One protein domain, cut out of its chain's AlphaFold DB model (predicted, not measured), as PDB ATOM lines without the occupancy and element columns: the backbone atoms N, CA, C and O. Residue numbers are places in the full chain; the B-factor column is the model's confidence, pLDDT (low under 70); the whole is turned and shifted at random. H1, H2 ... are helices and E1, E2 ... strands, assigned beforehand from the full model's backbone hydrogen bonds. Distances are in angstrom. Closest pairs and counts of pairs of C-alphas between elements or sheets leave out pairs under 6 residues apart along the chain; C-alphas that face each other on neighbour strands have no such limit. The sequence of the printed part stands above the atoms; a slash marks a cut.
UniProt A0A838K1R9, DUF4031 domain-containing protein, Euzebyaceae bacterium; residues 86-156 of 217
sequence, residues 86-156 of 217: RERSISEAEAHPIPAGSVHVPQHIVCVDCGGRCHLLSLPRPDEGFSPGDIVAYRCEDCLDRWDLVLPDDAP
ATOM      1  N   ARG A  86     -73.703 -91.728 441.185       50.16
ATOM      2  CA  ARG A  86     -74.454 -92.546 442.153       50.16
ATOM      3  C   ARG A  86     -75.119 -93.809 441.583       50.16
ATOM      4  O   ARG A  86     -75.299 -94.758 442.333       50.16
ATOM      5  N   GLU A  87     -75.472 -93.845 440.299       46.41
ATOM      6  CA  GLU A  87     -76.260 -94.958 439.735       46.41
ATOM      7  C   GLU A  87     -75.428 -96.156 439.259       46.41
ATOM      8  O   GLU A  87     -75.894 -97.282 439.372       46.41
ATOM      9  N   ARG A  88     -74.192 -95.961 438.781       49.16
ATOM     10  CA  ARG A  88     -73.415 -97.061 438.170       49.16
ATOM     11  C   ARG A  88     -72.695 -97.953 439.189       49.16
ATOM     12  O   ARG A  88     -72.526 -99.145 438.975       49.16
ATOM     13  N   SER A  89     -72.275 -97.366 440.307       50.81
ATOM     14  CA  SER A  89     -71.384 -98.008 441.284       50.81
ATOM     15  C   SER A  89     -72.081 -99.040 442.179       50.81
ATOM     16  O   SER A  89     -71.430 -99.977 442.627       50.81
ATOM     17  N   ILE A  90     -73.393 -98.915 442.412       51.31
ATOM     18  CA  ILE A  90     -74.150 -99.886 443.224       51.31
ATOM     19  C   ILE A  90     -74.436-101.159 442.411       51.31
ATOM     20  O   ILE A  90     -74.172-102.257 442.889       51.31
ATOM     21  N   SER A  91     -74.877-101.016 441.156       51.72
ATOM     22  CA  SER A  91     -75.273-102.152 440.313       51.72
ATOM     23  C   SER A  91     -74.114-103.073 439.914       51.72
ATOM     24  O   SER A  91     -74.312-104.275 439.781       51.72
ATOM     25  N   GLU A  92     -72.904-102.538 439.715       52.25
ATOM     26  CA  GLU A  92     -71.734-103.344 439.316       52.25
ATOM     27  C   GLU A  92     -71.075-104.062 440.504       52.25
ATOM     28  O   GLU A  92     -70.571-105.172 440.343       52.25
ATOM     29  N   ALA A  93     -71.116-103.476 441.708       51.91
ATOM     30  CA  ALA A  93     -70.577-104.100 442.918       51.91
ATOM     31  C   ALA A  93     -71.439-105.274 443.415       51.91
ATOM     32  O   ALA A  93     -70.901-106.253 443.926       51.91
ATOM     33  N   GLU A  94     -72.764-105.204 443.242       54.62
ATOM     34  CA  GLU A  94     -73.673-106.323 443.533       54.62
ATOM     35  C   GLU A  94     -73.540-107.471 442.516       54.62
ATOM     36  O   GLU A  94     -73.806-108.623 442.854       54.62
ATOM     37  N   ALA A  95     -73.103-107.177 441.287       55.88
ATOM     38  CA  ALA A  95     -72.989-108.157 440.207       55.88
ATOM     39  C   ALA A  95     -71.709-109.013 440.262       55.88
ATOM     40  O   ALA A  95     -71.683-110.083 439.655       55.88
ATOM     41  N   HIS A  96     -70.664-108.569 440.973       57.69
ATOM     42  CA  HIS A  96     -69.365-109.248 440.987       57.69
ATOM     43  C   HIS A  96     -68.884-109.586 442.409       57.69
ATOM     44  O   HIS A  96     -68.177-108.785 443.028       57.69
ATOM     45  N   PRO A  97     -69.252-110.758 442.963       60.72
ATOM     46  CA  PRO A  97     -68.803-111.155 444.292       60.72
ATOM     47  C   PRO A  97     -67.278-111.309 444.320       60.72
ATOM     48  O   PRO A  97     -66.679-111.913 443.434       60.72
ATOM     49  N   ILE A  98     -66.643-110.754 445.354       60.19
ATOM     50  CA  ILE A  98     -65.191-110.810 445.526       60.19
ATOM     51  C   ILE A  98     -64.784-112.243 445.931       60.19
ATOM     52  O   ILE A  98     -65.225-112.705 446.989       60.19
ATOM     53  N   PRO A  99     -63.952-112.953 445.144       65.25
ATOM     54  CA  PRO A  99     -63.517-114.308 445.474       65.25
ATOM     55  C   PRO A  99     -62.585-114.329 446.697       65.25
ATOM     56  O   PRO A  99     -61.853-113.374 446.979       65.25
ATOM     57  N   ALA A 100     -62.610-115.439 447.442       55.84
ATOM     58  CA  ALA A 100     -61.744-115.641 448.601       55.84
ATOM     59  C   ALA A 100     -60.263-115.610 448.171       55.84
ATOM     60  O   ALA A 100     -59.852-116.398 447.326       55.84
ATOM     61  N   GLY A 101     -59.474-114.694 448.748       65.06
ATOM     62  CA  GLY A 101     -58.064-114.466 448.388       65.06
ATOM     63  C   GLY A 101     -57.786-113.123 447.699       65.06
ATOM     64  O   GLY A 101     -56.634-112.707 447.631       65.06
ATOM     65  N   SER A 102     -58.827-112.411 447.263       74.88
ATOM     66  CA  SER A 102     -58.727-111.039 446.755       74.88
ATOM     67  C   SER A 102     -58.321-110.046 447.846       74.88
ATOM     68  O   SER A 102     -58.846-110.082 448.962       74.88
ATOM     69  N   VAL A 103     -57.496-109.059 447.491       79.94
ATOM     70  CA  VAL A 103     -57.300-107.854 448.308       79.94
ATOM     71  C   VAL A 103     -58.641-107.134 448.462       79.94
ATOM     72  O   VAL A 103     -59.379-106.954 447.491       79.94
ATOM     73  N   HIS A 104     -58.972-106.720 449.688       82.94
ATOM     74  CA  HIS A 104     -60.163-105.912 449.923       82.94
ATOM     75  C   HIS A 104     -59.950-104.497 449.378       82.94
ATOM     76  O   HIS A 104     -59.124-103.738 449.887       82.94
ATOM     77  N   VAL A 105     -60.732-104.136 448.362       83.44
ATOM     78  CA  VAL A 105     -60.752-102.793 447.783       83.44
ATOM     79  C   VAL A 105     -62.086-102.141 448.146       83.44
ATOM     80  O   VAL A 105     -63.138-102.650 447.754       83.44
ATOM     81  N   PRO A 106     -62.087-101.039 448.915       83.69
ATOM     82  CA  PRO A 106     -63.330-100.405 449.322       83.69
ATOM     83  C   PRO A 106     -64.040 -99.781 448.116       83.69
ATOM     84  O   PRO A 106     -63.428 -99.105 447.301       83.69
ATOM     85  N   GLN A 107     -65.362 -99.916 448.026       82.69
ATOM     86  CA  GLN A 107     -66.138 -99.265 446.955       82.69
ATOM     87  C   GLN A 107     -66.071 -97.731 447.028       82.69
ATOM     88  O   GLN A 107     -66.267 -97.032 446.028       82.69
ATOM     89  N   HIS A 108     -65.759 -97.199 448.216       88.19
ATOM     90  CA  HIS A 108     -65.642 -95.773 448.461       88.19
ATOM     91  C   HIS A 108     -64.406 -95.417 449.281       88.19
ATOM     92  O   HIS A 108     -64.111 -96.050 450.292       88.19
ATOM     93  N   ILE A 109     -63.752 -94.323 448.898       88.50
ATOM     94  CA  ILE A 109     -62.687 -93.685 449.683       88.50
ATOM     95  C   ILE A 109     -62.974 -92.191 449.834       88.50
ATOM     96  O   ILE A 109     -63.823 -91.633 449.136       88.50
ATOM     97  N   VAL A 110     -62.255 -91.523 450.735       86.06
ATOM     98  CA  VAL A 110     -62.313 -90.063 450.870       86.06
ATOM     99  C   VAL A 110     -61.312 -89.431 449.908       86.06
ATOM    100  O   VAL A 110     -60.129 -89.763 449.928       86.06
ATOM    101  N   CYS A 111     -61.778 -88.496 449.083       83.50
ATOM    102  CA  CYS A 111     -60.920 -87.699 448.219       83.50
ATOM    103  C   CYS A 111     -59.939 -86.884 449.066       83.50
ATOM    104  O   CYS A 111     -60.355 -86.135 449.951       83.50
ATOM    105  N   VAL A 112     -58.640 -86.980 448.785       81.00
ATOM    106  CA  VAL A 112     -57.635 -86.209 449.533       81.00
ATOM    107  C   VAL A 112     -57.626 -84.724 449.155       81.00
ATOM    108  O   VAL A 112     -57.249 -83.908 449.994       81.00
ATOM    109  N   ASP A 113     -58.101 -84.365 447.958       73.56
ATOM    110  CA  ASP A 113     -58.115 -82.973 447.497       73.56
ATOM    111  C   ASP A 113     -59.322 -82.195 448.042       73.56
ATOM    112  O   ASP A 113     -59.156 -81.105 448.590       73.56
ATOM    113  N   CYS A 114     -60.533 -82.762 447.988       72.38
ATOM    114  CA  CYS A 114     -61.741 -82.051 448.427       72.38
ATOM    115  C   CYS A 114     -62.421 -82.614 449.687       72.38
ATOM    116  O   CYS A 114     -63.321 -81.979 450.234       72.38
ATOM    117  N   GLY A 115     -62.019 -83.793 450.179       79.50
ATOM    118  CA  GLY A 115     -62.704 -84.484 451.280       79.50
ATOM    119  C   GLY A 115     -64.047 -85.117 450.891       79.50
ATOM    120  O   GLY A 115     -64.761 -85.611 451.761       79.50
ATOM    121  N   GLY A 116     -64.390 -85.080 449.603       79.94
ATOM    122  CA  GLY A 116     -65.580 -85.685 449.018       79.94
ATOM    123  C   GLY A 116     -65.530 -87.208 448.937       79.94
ATOM    124  O   GLY A 116     -64.502 -87.825 449.229       79.94
ATOM    125  N   ARG A 117     -66.629 -87.837 448.511       84.12
ATOM    126  CA  ARG A 117     -66.675 -89.298 448.329       84.12
ATOM    127  C   ARG A 117     -66.140 -89.668 446.952       84.12
ATOM    128  O   ARG A 117     -66.617 -89.183 445.930       84.12
ATOM    129  N   CYS A 118     -65.154 -90.547 446.917       86.62
ATOM    130  CA  CYS A 118     -64.717 -91.197 445.693       86.62
ATOM    131  C   CYS A 118     -65.406 -92.546 445.531       86.62
ATOM    132  O   CYS A 118     -65.651 -93.234 446.516       86.62
ATOM    133  N   HIS A 119     -65.667 -92.926 444.286       87.19
ATOM    134  CA  HIS A 119     -66.245 -94.212 443.907       87.19
ATOM    135  C   HIS A 119     -65.235 -95.002 443.090       87.19
ATOM    136  O   HIS A 119     -64.558 -94.421 442.234       87.19
ATOM    137  N   LEU A 120     -65.119 -96.296 443.376       87.81
ATOM    138  CA  LEU A 120     -64.272 -97.209 442.620       87.81
ATOM    139  C   LEU A 120     -64.737 -97.253 441.154       87.81
ATOM    140  O   LEU A 120     -65.929 -97.319 440.863       87.81
ATOM    141  N   LEU A 121     -63.784 -97.155 440.230       86.44
ATOM    142  CA  LEU A 121     -63.993 -97.297 438.790       86.44
ATOM    143  C   LEU A 121     -63.436 -98.616 438.251       86.44
ATOM    144  O   LEU A 121     -63.901 -99.081 437.215       86.44
ATOM    145  N   SER A 122     -62.407 -99.167 438.898       84.50
ATOM    146  CA  SER A 122     -61.815-100.440 438.489       84.50
ATOM    147  C   SER A 122     -62.729-101.600 438.854       84.50
ATOM    148  O   SER A 122     -63.194-101.691 439.988       84.50
ATOM    149  N   LEU A 123     -62.927-102.514 437.908       83.38
ATOM    150  CA  LEU A 123     -63.604-103.780 438.153       83.38
ATOM    151  C   LEU A 123     -62.573-104.848 438.559       83.38
ATOM    152  O   LEU A 123     -61.466-104.848 438.009       83.38
ATOM    153  N   PRO A 124     -62.905-105.733 439.514       81.44
ATOM    154  CA  PRO A 124     -62.061-106.874 439.855       81.44
ATOM    155  C   PRO A 124     -61.968-107.869 438.691       81.44
ATOM    156  O   PRO A 124     -62.841-107.911 437.820       81.44
ATOM    157  N   ARG A 125     -60.930-108.715 438.691       81.75
ATOM    158  CA  ARG A 125     -60.880-109.860 437.771       81.75
ATOM    159  C   ARG A 125     -61.977-110.864 438.138       81.75
ATOM    160  O   ARG A 125     -62.155-111.104 439.335       81.75
ATOM    161  N   PRO A 126     -62.653-111.488 437.152       72.38
ATOM    162  CA  PRO A 126     -63.814-112.314 437.426       72.38
ATOM    163  C   PRO A 126     -63.617-113.416 438.470       72.38
ATOM    164  O   PRO A 126     -64.404-113.513 439.409       72.38
ATOM    165  N   ASP A 127     -62.522-114.164 438.344       75.00
ATOM    166  CA  ASP A 127     -62.261-115.362 439.151       75.00
ATOM    167  C   ASP A 127     -61.176-115.153 440.223       75.00
ATOM    168  O   ASP A 127     -61.076-115.924 441.174       75.00
ATOM    169  N   GLU A 128     -60.372-114.093 440.096       78.12
ATOM    170  CA  GLU A 128     -59.203-113.831 440.954       78.12
ATOM    171  C   GLU A 128     -59.387-112.626 441.889       78.12
ATOM    172  O   GLU A 128     -58.715-112.522 442.914       78.12
ATOM    173  N   GLY A 129     -60.295-111.698 441.570       84.06
ATOM    174  CA  GLY A 129     -60.440-110.453 442.321       84.06
ATOM    175  C   GLY A 129     -59.304-109.456 442.065       84.06
ATOM    176  O   GLY A 129     -58.838-109.312 440.932       84.06
ATOM    177  N   PHE A 130     -58.896-108.726 443.106       85.69
ATOM    178  CA  PHE A 130     -57.755-107.803 443.071       85.69
ATOM    179  C   PHE A 130     -56.516-108.427 443.714       85.69
ATOM    180  O   PHE A 130     -56.606-109.071 444.759       85.69
ATOM    181  N   SER A 131     -55.350-108.179 443.125       87.06
ATOM    182  CA  SER A 131     -54.049-108.638 443.614       87.06
ATOM    183  C   SER A 131     -53.212-107.478 444.173       87.06
ATOM    184  O   SER A 131     -53.370-106.335 443.734       87.06
ATOM    185  N   PRO A 132     -52.281-107.738 445.108       86.50
ATOM    186  CA  PRO A 132     -51.287-106.740 445.482       86.50
ATOM    187  C   PRO A 132     -50.484-106.263 444.262       86.50
ATOM    188  O   PRO A 132     -50.230-107.032 443.335       86.50
ATOM    189  N   GLY A 133     -50.144-104.975 444.230       85.94
ATOM    190  CA  GLY A 133     -49.520-104.319 443.081       85.94
ATOM    191  C   GLY A 133     -50.489-103.836 441.992       85.94
ATOM    192  O   GLY A 133     -50.089-103.011 441.167       85.94
ATOM    193  N   ASP A 134     -51.760-104.263 441.993       88.31
ATOM    194  CA  ASP A 134     -52.754-103.747 441.044       88.31
ATOM    195  C   ASP A 134     -52.976-102.239 441.231       88.31
ATOM    196  O   ASP A 134     -52.935-101.705 442.343       88.31
ATOM    197  N   ILE A 135     -53.270-101.544 440.128       88.12
ATOM    198  CA  ILE A 135     -53.683-100.138 440.152       88.12
ATOM    199  C   ILE A 135     -55.207-100.071 440.111       88.12
ATOM    200  O   ILE A 135     -55.835-100.424 439.110       88.12
ATOM    201  N   VAL A 136     -55.805 -99.549 441.180       89.31
ATOM    202  CA  VAL A 136     -57.244 -99.294 441.259       89.31
ATOM    203  C   VAL A 136     -57.544 -97.815 441.059       89.31
ATOM    204  O   VAL A 136     -56.957 -96.941 441.699       89.31
ATOM    205  N   ALA A 137     -58.470 -97.536 440.148       88.44
ATOM    206  CA  ALA A 137     -58.902 -96.193 439.820       88.44
ATOM    207  C   ALA A 137     -60.162 -95.841 440.611       88.44
ATOM    208  O   ALA A 137     -61.115 -96.614 440.650       88.44
ATOM    209  N   TYR A 138     -60.205 -94.638 441.166       87.88
ATOM    210  CA  TYR A 138     -61.382 -94.044 441.786       87.88
ATOM    211  C   TYR A 138     -61.703 -92.706 441.137       87.88
ATOM    212  O   TYR A 138     -60.822 -92.044 440.587       87.88
ATOM    213  N   ARG A 139     -62.954 -92.259 441.254       84.50
ATOM    214  CA  ARG A 139     -63.358 -90.905 440.871       84.50
ATOM    215  C   ARG A 139     -64.163 -90.224 441.956       84.50
ATOM    216  O   ARG A 139     -65.123 -90.795 442.467       84.50
ATOM    217  N   CYS A 140     -63.783 -88.996 442.283       81.50
ATOM    218  CA  CYS A 140     -64.516 -88.178 443.235       81.50
ATOM    219  C   CYS A 140     -65.865 -87.726 442.662       81.50
ATOM    220  O   CYS A 140     -65.931 -87.235 441.538       81.50
ATOM    221  N   GLU A 141     -66.939 -87.826 443.442       79.19
ATOM    222  CA  GLU A 141     -68.238 -87.257 443.073       79.19
ATOM    223  C   GLU A 141     -68.285 -85.727 443.204       79.19
ATOM    224  O   GLU A 141     -69.207 -85.114 442.668       79.19
ATOM    225  N   ASP A 142     -67.292 -85.117 443.872       72.62
ATOM    226  CA  ASP A 142     -67.257 -83.697 444.271       72.62
ATOM    227  C   ASP A 142     -66.221 -82.807 443.575       72.62
ATOM    228  O   ASP A 142     -66.455 -81.615 443.421       72.62
ATOM    229  N   CYS A 143     -65.092 -83.334 443.125       70.38
ATOM    230  CA  CYS A 143     -64.174 -82.587 442.254       70.38
ATOM    231  C   CYS A 143     -63.980 -83.273 440.902       70.38
ATOM    232  O   CYS A 143     -63.311 -82.738 440.038       70.38
ATOM    233  N   LEU A 144     -64.588 -84.448 440.688       71.94
ATOM    234  CA  LEU A 144     -64.417 -85.271 439.480       71.94
ATOM    235  C   LEU A 144     -62.982 -85.762 439.228       71.94
ATOM    236  O   LEU A 144     -62.769 -86.502 438.263       71.94
ATOM    237  N   ASP A 145     -62.044 -85.462 440.129       75.69
ATOM    238  CA  ASP A 145     -60.682 -85.976 440.079       75.69
ATOM    239  C   ASP A 145     -60.649 -87.498 440.085       75.69
ATOM    240  O   ASP A 145     -61.385 -88.175 440.820       75.69
ATOM    241  N   ARG A 146     -59.733 -88.028 439.273       83.81
ATOM    242  CA  ARG A 146     -59.392 -89.444 439.224       83.81
ATOM    243  C   ARG A 146     -58.181 -89.718 440.111       83.81
ATOM    244  O   ARG A 146     -57.176 -89.020 440.023       83.81
ATOM    245  N   TRP A 147     -58.270 -90.789 440.887       84.62
ATOM    246  CA  TRP A 147     -57.212 -91.280 441.762       84.62
ATOM    247  C   TRP A 147     -56.802 -92.678 441.332       84.62
ATOM    248  O   TRP A 147     -57.654 -93.555 441.296       84.62
ATOM    249  N   ASP A 148     -55.522 -92.882 441.042       86.81
ATOM    250  CA  ASP A 148     -54.957 -94.196 440.743       86.81
ATOM    251  C   ASP A 148     -54.093 -94.631 441.933       86.81
ATOM    252  O   ASP A 148     -53.095 -93.981 442.256       86.81
ATOM    253  N   LEU A 149     -54.515 -95.686 442.632       88.56
ATOM    254  CA  LEU A 149     -53.859 -96.188 443.840       88.56
ATOM    255  C   LEU A 149     -53.267 -97.569 443.573       88.56
ATOM    256  O   LEU A 149     -53.962 -98.449 443.078       88.56
ATOM    257  N   VAL A 150     -51.999 -97.753 443.938       89.94
ATOM    258  CA  VAL A 150     -51.349 -99.069 443.936       89.94
ATOM    259  C   VAL A 150     -51.777 -99.814 445.196       89.94
ATOM    260  O   VAL A 150     -51.632 -99.281 446.302       89.94
ATOM    261  N   LEU A 151     -52.311-101.024 445.038       86.50
ATOM    262  CA  LEU A 151     -52.650-101.887 446.164       86.50
ATOM    263  C   LEU A 151     -51.361-102.377 446.842       86.50
ATOM    264  O   LEU A 151     -50.467-102.860 446.150       86.50
ATOM    265  N   PRO A 152     -51.228-102.229 448.171       78.50
ATOM    266  CA  PRO A 152     -50.007-102.597 448.876       78.50
ATOM    267  C   PRO A 152     -49.783-104.114 448.872       78.50
ATOM    268  O   PRO A 152     -50.747-104.873 448.962       78.50
ATOM    269  N   ASP A 153     -48.508-104.515 448.843       66.12
ATOM    270  CA  ASP A 153     -48.041-105.914 448.894       66.12
ATOM    271  C   ASP A 153     -48.482-106.646 450.173       66.12
ATOM    272  O   ASP A 153     -48.739-107.849 450.172       66.12
ATOM    273  N   ASP A 154     -48.669-105.883 451.248       59.84
ATOM    274  CA  ASP A 154     -49.152-106.332 452.544       59.84
ATOM    275  C   ASP A 154     -50.509-105.674 452.815       59.84
ATOM    276  O   ASP A 154     -50.616-104.614 453.438       59.84
ATOM    277  N   ALA A 155     -51.575-106.297 452.313       45.50
ATOM    278  CA  ALA A 155     -52.933-106.021 452.761       45.50
ATOM    279  C   ALA A 155     -53.225-106.916 453.979       45.50
ATOM    280  O   ALA A 155     -53.562-108.088 453.794       45.50
ATOM    281  N   PRO A 156     -53.084-106.436 455.230       42.31
ATOM    282  CA  PRO A 156     -53.546-107.222 456.358       42.31
ATOM    283  C   PRO A 156     -55.067-107.365 456.260       42.31
ATOM    284  O   PRO A 156     -55.788-106.416 455.936       42.31
TER     285      PRO A 156
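Overview. This is residues 86 to 156 of the 217 residues of the protein "DUF4031 domain-containing protein" of Euzebyaceae bacterium (UniProt A0A838K1R9). With little regular structure, this is a small sheet curled like part of a barrel, with helix H1 grazing it and loops 96 to 107 and 121 to 134 reaching beyond one end of the strands. The sheet, E1 - E2 - E3 - E4, is a meander, each strand the antiparallel neighbour of the one before. The printed part has 71 residues, under half in named elements, in the order H1 E1 E2 E3 E4; it is mixed and compact, radius of gyration of the C-alphas 12.3 A, spanning 33 by 27 by 16 A.

Along the chain. Find C-alpha 88 at (-73.415, -97.061, 438.170); H1, residues 88 to 95, runs 11.3 A from there. E1 is residues 108 to 110, E2 117 to 120, E3 135 to 140, 16.4 A, and E4 146 to 150, 13.4 A, ending at (-51.349, -99.069, 443.936).

Arrangement. H1, with 3 of 4 O i to N i+4 pairs within hydrogen-bond range, only grazes the strongly twisted sheet; its closest C-alphas to E2 are Ser 89 and His 119, 6.9 A. Within that range, hairpin E1 and E2, 140 degrees, has N 118 and O 109, 2.8 A; E2 and E3, a hairpin at 143 degrees, N 119 and O 139, 2.9 A; hairpin E3 and E4, 152 degrees, N 138 and O 147, 2.8 A. Edge strands E1 and E4 are apart.

Size, cuts and confidence. The C-alphas farthest apart, Cys 114 and Asp 127, are 34.6 A apart. The printed part has no cut; links H1 to E1 and E2 to E3 are long. Look for pLDDT under 70 at residues 86 to 101 and 153 to 156.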